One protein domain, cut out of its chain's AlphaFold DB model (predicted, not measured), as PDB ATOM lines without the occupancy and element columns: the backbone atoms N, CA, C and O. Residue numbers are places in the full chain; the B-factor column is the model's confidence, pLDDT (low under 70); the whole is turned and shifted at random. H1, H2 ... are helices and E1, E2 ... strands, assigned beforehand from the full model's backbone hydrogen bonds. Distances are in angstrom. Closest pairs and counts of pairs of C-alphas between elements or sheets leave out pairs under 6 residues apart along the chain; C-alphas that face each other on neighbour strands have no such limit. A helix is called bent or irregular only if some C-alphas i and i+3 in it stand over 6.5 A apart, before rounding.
ATOM      1  N   ARG A 146     196.022 216.915 264.198       84.62
ATOM      2  CA  ARG A 146     196.796 218.115 264.469       84.62
ATOM      3  C   ARG A 146     198.181 217.965 263.842       84.62
ATOM      4  O   ARG A 146     198.678 216.835 263.770       84.62
ATOM      5  N   PRO A 147     198.785 219.058 263.346       88.12
ATOM      6  CA  PRO A 147     200.193 219.025 262.991       88.12
ATOM      7  C   PRO A 147     201.006 218.680 264.242       88.12
ATOM      8  O   PRO A 147     200.636 219.044 265.358       88.12
ATOM      9  N   CYS A 148     202.093 217.938 264.066       91.62
ATOM     10  CA  CYS A 148     203.030 217.703 265.151       91.62
ATOM     11  C   CYS A 148     203.631 219.045 265.618       91.62
ATOM     12  O   CYS A 148     204.077 219.812 264.767       91.62
ATOM     13  N   PRO A 149     203.697 219.317 266.937       91.69
ATOM     14  CA  PRO A 149     204.264 220.561 267.468       91.69
ATOM     15  C   PRO A 149     205.794 220.665 267.321       91.69
ATOM     16  O   PRO A 149     206.374 221.714 267.580       91.69
ATOM     17  N   VAL A 150     206.475 219.592 266.909       90.38
ATOM     18  CA  VAL A 150     207.925 219.602 266.669       90.38
ATOM     19  C   VAL A 150     208.221 220.310 265.345       90.38
ATOM     20  O   VAL A 150     207.816 219.831 264.290       90.38
ATOM     21  N   ALA A 151     208.990 221.403 265.387       86.25
ATOM     22  CA  ALA A 151     209.172 222.347 264.273       86.25
ATOM     23  C   ALA A 151     209.566 221.724 262.915       86.25
ATOM     24  O   ALA A 151     209.102 222.166 261.865       86.25
ATOM     25  N   LYS A 152     210.414 220.686 262.905       87.50
ATOM     26  CA  LYS A 152     210.857 220.011 261.666       87.50
ATOM     27  C   LYS A 152     209.909 218.892 261.208       87.50
ATOM     28  O   LYS A 152     210.095 218.325 260.130       87.50
ATOM     29  N   CYS A 153     208.900 218.542 262.004       90.88
ATOM     30  CA  CYS A 153     207.981 217.458 261.700       90.88
ATOM     31  C   CYS A 153     206.772 217.957 260.900       90.88
ATOM     32  O   CYS A 153     206.103 218.910 261.275       90.88
ATOM     33  N   ARG A 154     206.437 217.258 259.810       88.50
ATOM     34  CA  ARG A 154     205.267 217.569 258.966       88.50
ATOM     35  C   ARG A 154     204.113 216.577 259.133       88.50
ATOM     36  O   ARG A 154     203.188 216.575 258.323       88.50
ATOM     37  N   LYS A 155     204.174 215.683 260.128       89.81
ATOM     38  CA  LYS A 155     203.129 214.672 260.345       89.81
ATOM     39  C   LYS A 155     201.872 215.306 260.936       89.81
ATOM     40  O   LYS A 155     201.953 216.172 261.799       89.81
ATOM     41  N   TRP A 156     200.723 214.816 260.480       87.81
ATOM     42  CA  TRP A 156     199.400 215.161 260.993       87.81
ATOM     43  C   TRP A 156     198.792 213.923 261.633       87.81
ATOM     44  O   TRP A 156     198.656 212.898 260.964       87.81
ATOM     45  N   LEU A 157     198.461 214.006 262.916       89.00
ATOM     46  CA  LEU A 157     198.139 212.845 263.747       89.00
ATOM     47  C   LEU A 157     196.951 213.141 264.641       89.00
ATOM     48  O   LEU A 157     196.753 214.289 265.040       89.00
ATOM     49  N   ALA A 158     196.180 212.108 264.970       86.88
ATOM     50  CA  ALA A 158     195.085 212.260 265.911       86.88
ATOM     51  C   ALA A 158     195.642 212.601 267.304       86.88
ATOM     52  O   ALA A 158     196.747 212.186 267.663       86.88
ATOM     53  N   THR A 159     194.894 213.357 268.109       86.56
ATOM     54  CA  THR A 159     195.387 213.822 269.421       86.56
ATOM     55  C   THR A 159     195.758 212.682 270.375       86.56
ATOM     56  O   THR A 159     196.683 212.836 271.168       86.56
ATOM     57  N   ASN A 160     195.107 211.519 270.263       86.69
ATOM     58  CA  ASN A 160     195.436 210.304 271.020       86.69
ATOM     59  C   ASN A 160     196.738 209.619 270.559       86.69
ATOM     60  O   ASN A 160     197.359 208.907 271.342       86.69
ATOM     61  N   GLU A 161     197.173 209.833 269.317       90.56
ATOM     62  CA  GLU A 161     198.420 209.282 268.763       90.56
ATOM     63  C   GLU A 161     199.614 210.235 268.956       90.56
ATOM     64  O   GLU A 161     200.772 209.818 268.874       90.56
ATOM     65  N   MET A 162     199.339 211.516 269.227       92.12
ATOM     66  CA  MET A 162     200.332 212.591 269.221       92.12
ATOM     67  C   MET A 162     201.473 212.369 270.221       92.12
ATOM     68  O   MET A 162     202.634 212.483 269.842       92.12
ATOM     69  N   LEU A 163     201.187 212.007 271.476       93.06
ATOM     70  CA  LEU A 163     202.243 211.823 272.483       93.06
ATOM     71  C   LEU A 163     203.176 210.655 272.156       93.06
ATOM     72  O   LEU A 163     204.392 210.789 272.275       93.06
ATOM     73  N   ASN A 164     202.619 209.525 271.716       93.19
ATOM     74  CA  ASN A 164     203.418 208.373 271.296       93.19
ATOM     75  C   ASN A 164     204.313 208.736 270.110       93.19
ATOM     76  O   ASN A 164     205.469 208.327 270.061       93.19
ATOM     77  N   HIS A 165     203.802 209.555 269.188       94.19
ATOM     78  CA  HIS A 165     204.613 210.093 268.111       94.19
ATOM     79  C   HIS A 165     205.714 211.039 268.612       94.19
ATOM     80  O   HIS A 165     206.850 210.902 268.165       94.19
ATOM     81  N   ILE A 166     205.406 211.967 269.528       93.44
ATOM     82  CA  ILE A 166     206.381 212.937 270.049       93.44
ATOM     83  C   ILE A 166     207.559 212.219 270.724       93.44
ATOM     84  O   ILE A 166     208.711 212.583 270.495       93.44
ATOM     85  N   ARG A 167     207.284 211.150 271.484       92.94
ATOM     86  CA  ARG A 167     208.307 210.323 272.155       92.94
ATOM     87  C   ARG A 167     209.298 209.666 271.195       92.94
ATOM     88  O   ARG A 167     210.405 209.347 271.609       92.94
ATOM     89  N   ALA A 168     208.908 209.453 269.939       93.12
ATOM     90  CA  ALA A 168     209.758 208.832 268.929       93.12
ATOM     91  C   ALA A 168     210.728 209.820 268.251       93.12
ATOM     92  O   ALA A 168     211.525 209.395 267.415       93.12
ATOM     93  N   HIS A 169     210.662 211.123 268.560       91.56
ATOM     94  CA  HIS A 169     211.630 212.083 268.027       91.56
ATOM     95  C   HIS A 169     212.984 211.958 268.742       91.56
ATOM     96  O   HIS A 169     213.016 211.940 269.976       91.56
ATOM     97  N   PRO A 170     214.099 211.909 267.986       84.38
ATOM     98  CA  PRO A 170     215.439 211.784 268.558       84.38
ATOM     99  C   PRO A 170     215.909 213.084 269.225       84.38
ATOM    100  O   PRO A 170     216.565 213.043 270.259       84.38
ATOM    101  N   GLU A 171     215.541 214.234 268.656       84.06
ATOM    102  CA  GLU A 171     215.890 215.565 269.153       84.06
ATOM    103  C   GLU A 171     214.677 216.172 269.865       84.06
ATOM    104  O   GLU A 171     213.644 216.434 269.240       84.06
ATOM    105  N   ARG A 172     214.791 216.387 271.178       85.25
ATOM    106  CA  ARG A 172     213.786 217.072 272.003       85.25
ATOM    107  C   ARG A 172     214.471 218.160 272.834       85.25
ATOM    108  O   ARG A 172     215.624 217.955 273.214       85.25
ATOM    109  N   PRO A 173     213.789 219.285 273.121       85.06
ATOM    110  CA  PRO A 173     214.302 220.276 274.059       85.06
ATOM    111  C   PRO A 173     214.625 219.616 275.400       85.06
ATOM    112  O   PRO A 173     213.898 218.717 275.838       85.06
ATOM    113  N   ASP A 174     215.700 220.053 276.049       84.81
ATOM    114  CA  ASP A 174     215.992 219.623 277.410       84.81
ATOM    115  C   ASP A 174     215.075 220.330 278.428       84.81
ATOM    116  O   ASP A 174     214.228 221.165 278.092       84.81
ATOM    117  N   LEU A 175     215.208 219.969 279.706       85.88
ATOM    118  CA  LEU A 175     214.398 220.564 280.773       85.88
ATOM    119  C   LEU A 175     214.801 222.006 281.115       85.88
ATOM    120  O   LEU A 175     214.013 222.694 281.767       85.88
ATOM    121  N   THR A 176     215.986 222.445 280.688       85.44
ATOM    122  CA  THR A 176     216.521 223.795 280.913       85.44
ATOM    123  C   THR A 176     216.066 224.791 279.847       85.44
ATOM    124  O   THR A 176     216.101 225.997 280.089       85.44
ATOM    125  N   ALA A 177     215.565 224.298 278.709       84.00
ATOM    126  CA  ALA A 177     215.001 225.112 277.647       84.00
ATOM    127  C   ALA A 177     213.841 226.005 278.146       84.00
ATOM    128  O   ALA A 177     213.035 225.575 278.988       84.00
ATOM    129  N   PRO A 178     213.699 227.231 277.602       86.06
ATOM    130  CA  PRO A 178     212.602 228.129 277.939       86.06
ATOM    131  C   PRO A 178     211.230 227.481 277.718       86.06
ATOM    132  O   PRO A 178     211.012 226.758 276.745       86.06
ATOM    133  N   ASN A 179     210.251 227.805 278.572       82.56
ATOM    134  CA  ASN A 179     208.878 227.292 278.442       82.56
ATOM    135  C   ASN A 179     208.254 227.566 277.064       82.56
ATOM    136  O   ASN A 179     207.461 226.755 276.598       82.56
ATOM    137  N   THR A 180     208.609 228.677 276.419       81.00
ATOM    138  CA  THR A 180     208.130 229.058 275.080       81.00
ATOM    139  C   THR A 180     208.586 228.103 273.979       81.00
ATOM    140  O   THR A 180     207.903 227.965 272.973       81.00
ATOM    141  N   GLU A 181     209.722 227.436 274.170       79.75
ATOM    142  CA  GLU A 181     210.266 226.444 273.237       79.75
ATOM    143  C   GLU A 181     209.883 225.021 273.650       79.75
ATOM    144  O   GLU A 181     209.679 224.141 272.813       79.75
ATOM    145  N   ARG A 182     209.761 224.798 274.962       89.38
ATOM    146  CA  ARG A 182     209.435 223.500 275.542       89.38
ATOM    147  C   ARG A 182     207.953 223.153 275.429       89.38
ATOM    148  O   ARG A 182     207.632 221.988 275.206       89.38
ATOM    149  N   VAL A 183     207.059 224.127 275.615       91.50
ATOM    150  CA  VAL A 183     205.604 223.927 275.630       91.50
ATOM    151  C   VAL A 183     204.985 224.547 274.385       91.50
ATOM    152  O   VAL A 183     204.782 225.756 274.310       91.50
ATOM    153  N   VAL A 184     204.645 223.702 273.415       91.50
ATOM    154  CA  VAL A 184     204.141 224.121 272.102       91.50
ATOM    155  C   VAL A 184     202.789 223.462 271.839       91.50
ATOM    156  O   VAL A 184     202.637 222.253 272.005       91.50
ATOM    157  N   ASP A 185     201.789 224.266 271.459       89.44
ATOM    158  CA  ASP A 185     200.415 223.821 271.157       89.44
ATOM    159  C   ASP A 185     199.779 222.914 272.239       89.44
ATOM    160  O   ASP A 185     198.986 222.020 271.945       89.44
ATOM    161  N   GLY A 186     200.111 223.158 273.513       92.69
ATOM    162  CA  GLY A 186     199.578 222.405 274.657       92.69
ATOM    163  C   GLY A 186     200.342 221.120 274.992       92.69
ATOM    164  O   GLY A 186     199.880 220.343 275.824       92.69
ATOM    165  N   TYR A 187     201.510 220.893 274.389       94.88
ATOM    166  CA  TYR A 187     202.373 219.744 274.662       94.88
ATOM    167  C   TYR A 187     203.717 220.194 275.230       94.88
ATOM    168  O   TYR A 187     204.366 221.055 274.645       94.88
ATOM    169  N   ASP A 188     204.162 219.582 276.327       94.62
ATOM    170  CA  ASP A 188     205.548 219.704 276.793       94.62
ATOM    171  C   ASP A 188     206.403 218.685 276.029       94.62
ATOM    172  O   ASP A 188     206.260 217.469 276.203       94.62
ATOM    173  N   LEU A 189     207.267 219.178 275.144       93.38
ATOM    174  CA  LEU A 189     208.084 218.353 274.256       93.38
ATOM    175  C   LEU A 189     209.203 217.622 275.008       93.38
ATOM    176  O   LEU A 189     209.543 216.498 274.633       93.38
ATOM    177  N   ALA A 190     209.728 218.209 276.087       91.44
ATOM    178  CA  ALA A 190     210.783 217.601 276.896       91.44
ATOM    179  C   ALA A 190     210.221 216.445 277.735       91.44
ATOM    180  O   ALA A 190     210.723 215.319 277.686       91.44
ATOM    181  N   LYS A 191     209.123 216.702 278.459       91.56
ATOM    182  CA  LYS A 191     208.454 215.714 279.321       91.56
ATOM    183  C   LYS A 191     207.563 214.738 278.551       91.56
ATOM    184  O   LYS A 191     207.199 213.697 279.090       91.56
ATOM    185  N   CYS A 192     207.211 215.055 277.304       92.62
ATOM    186  CA  CYS A 192     206.260 214.296 276.489       92.62
ATOM    187  C   CYS A 192     204.913 214.078 277.197       92.62
ATOM    188  O   CYS A 192     204.399 212.953 277.264       92.62
ATOM    189  N   CYS A 193     204.351 215.169 277.714       95.06
ATOM    190  CA  CYS A 193     203.052 215.214 278.375       95.06
ATOM    191  C   CYS A 193     202.170 216.315 277.768       95.06
ATOM    192  O   CYS A 193     202.645 217.200 277.054       95.06
ATOM    193  N   ILE A 194     200.867 216.243 278.027       95.88
ATOM    194  CA  ILE A 194     199.919 217.299 277.669       95.88
ATOM    195  C   ILE A 194     199.835 218.275 278.838       95.88
ATOM    196  O   ILE A 194     199.712 217.857 279.986       95.88
ATOM    197  N   VAL A 195     199.878 219.569 278.555       96.12
ATOM    198  CA  VAL A 195     199.780 220.624 279.564       96.12
ATOM    199  C   VAL A 195     198.364 221.185 279.551       96.12
ATOM    200  O   VAL A 195     197.881 221.649 278.518       96.12
ATOM    201  N   CYS A 196     197.693 221.157 280.702       95.94
ATOM    202  CA  CYS A 196     196.376 221.761 280.859       95.94
ATOM    203  C   CYS A 196     196.449 223.271 280.557       95.94
ATOM    204  O   CYS A 196     197.265 223.972 281.166       95.94
ATOM    205  N   PRO A 197     195.615 223.812 279.652       94.44
ATOM    206  CA  PRO A 197     195.692 225.218 279.261       94.44
ATOM    207  C   PRO A 197     195.283 226.176 280.387       94.44
ATOM    208  O   PRO A 197     195.791 227.298 280.412       94.44
ATOM    209  N   LEU A 198     194.450 225.708 281.324       93.81
ATOM    210  CA  LEU A 198     193.916 226.473 282.455       93.81
ATOM    211  C   LEU A 198     194.945 226.552 283.595       93.81
ATOM    212  O   LEU A 198     195.593 227.574 283.782       93.81
ATOM    213  N   CYS A 199     195.239 225.434 284.269       94.44
ATOM    214  CA  CYS A 199     196.113 225.433 285.454       94.44
ATOM    215  C   CYS A 199     197.549 224.927 285.232       94.44
ATOM    216  O   CYS A 199     198.300 224.766 286.192       94.44
ATOM    217  N   LYS A 200     197.943 224.617 283.990       94.06
ATOM    218  CA  LYS A 200     199.286 224.106 283.627       94.06
ATOM    219  C   LYS A 200     199.663 222.741 284.221       94.06
ATOM    220  O   LYS A 200     200.818 222.326 284.130       94.06
ATOM    221  N   HIS A 201     198.697 221.998 284.762       95.81
ATOM    222  CA  HIS A 201     198.908 220.621 285.208       95.81
ATOM    223  C   HIS A 201     199.367 219.714 284.053       95.81
ATOM    224  O   HIS A 201     198.863 219.812 282.932       95.81
ATOM    225  N   SER A 202     200.326 218.829 284.327       95.62
ATOM    226  CA  SER A 202     200.892 217.898 283.343       95.62
ATOM    227  C   SER A 202     200.124 216.578 283.327       95.62
ATOM    228  O   SER A 202     199.976 215.948 284.367       95.62
ATOM    229  N   CYS A 203     199.695 216.141 282.147       96.31
ATOM    230  CA  CYS A 203     198.922 214.919 281.932       96.31
ATOM    231  C   CYS A 203     199.684 213.933 281.028       96.31
ATOM    232  O   CYS A 203     200.186 214.312 279.969       96.31
ATOM    233  N   SER A 204     199.756 212.658 281.406       93.81
ATOM    234  CA  SER A 204     200.467 211.588 280.691       93.81
ATOM    235  C   SER A 204     199.840 211.210 279.351       93.81
ATOM    236  O   SER A 204     200.539 210.703 278.469       93.81
ATOM    237  N   ASP A 205     198.532 211.432 279.207       92.62
ATOM    238  CA  ASP A 205     197.741 211.140 278.016       92.62
ATOM    239  C   ASP A 205     196.447 211.974 277.958       92.62
ATOM    240  O   ASP A 205     196.130 212.766 278.851       92.62
ATOM    241  N   GLY A 206     195.702 211.812 276.861       90.38
ATOM    242  CA  GLY A 206     194.451 212.535 276.633       90.38
ATOM    243  C   GLY A 206     193.294 212.106 277.542       90.38
ATOM    244  O   GLY A 206     192.367 212.892 277.731       90.38
ATOM    245  N   ILE A 207     193.328 210.898 278.114       91.00
ATOM    246  CA  ILE A 207     192.306 210.424 279.058       91.00
ATOM    247  C   ILE A 207     192.512 211.124 280.402       91.00
ATOM    248  O   ILE A 207     191.556 211.662 280.959       91.00
TER     249      ILE A 207
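This is residues 146 to 207 of the 339 residues of an uncharacterized protein of Lineolata rhizophorae (UniProt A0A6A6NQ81). With little regular structure, this is a flat body of loops in two parts side by side: E1 and H1 in the first, H2, E2 and loops in the second, joined by residues 168 to 178. The printed part has 62 residues, 19 of them in named elements, in the order E1, H1, H2, E2, class mixed. It is compact, with a radius of gyration of the C-alphas of 10.8 A and spans of 28 by 27 by 14 A.

E1, residues 156 to 158, and H1, residues 159 to 167, meet only through their tight link. Residues 146 to 147 pair antiparallel with 156 to 157. H1 is irregular, C-alphas 160 and 163 being 7.1 A apart, with 3 of 5 O i to N i+4 pairs within hydrogen-bond range. H2, residues 179 to 182, is too short for such a pair and is apart from H1. E2, residues 193 to 195, pairs antiparallel with 187 to 188 and 202 to 203; E1 and E2 pair with no named strand. The closest C-alphas of H1 and E2, Leu 163 and Cys 193, are 6.8 A apart.

E1 begins at C-alpha 156 (199.400, 215.161, 260.993); H1 spans 13.7 A; E2 ends at C-alpha 195 (199.780, 220.624, 279.564).

The C-alphas of Pro 170 and Leu 198 are the two farthest apart, 29.5 A. The printed part has no cut, H1 to H2 is a long link, and no printed residue is under 70 in pLDDT.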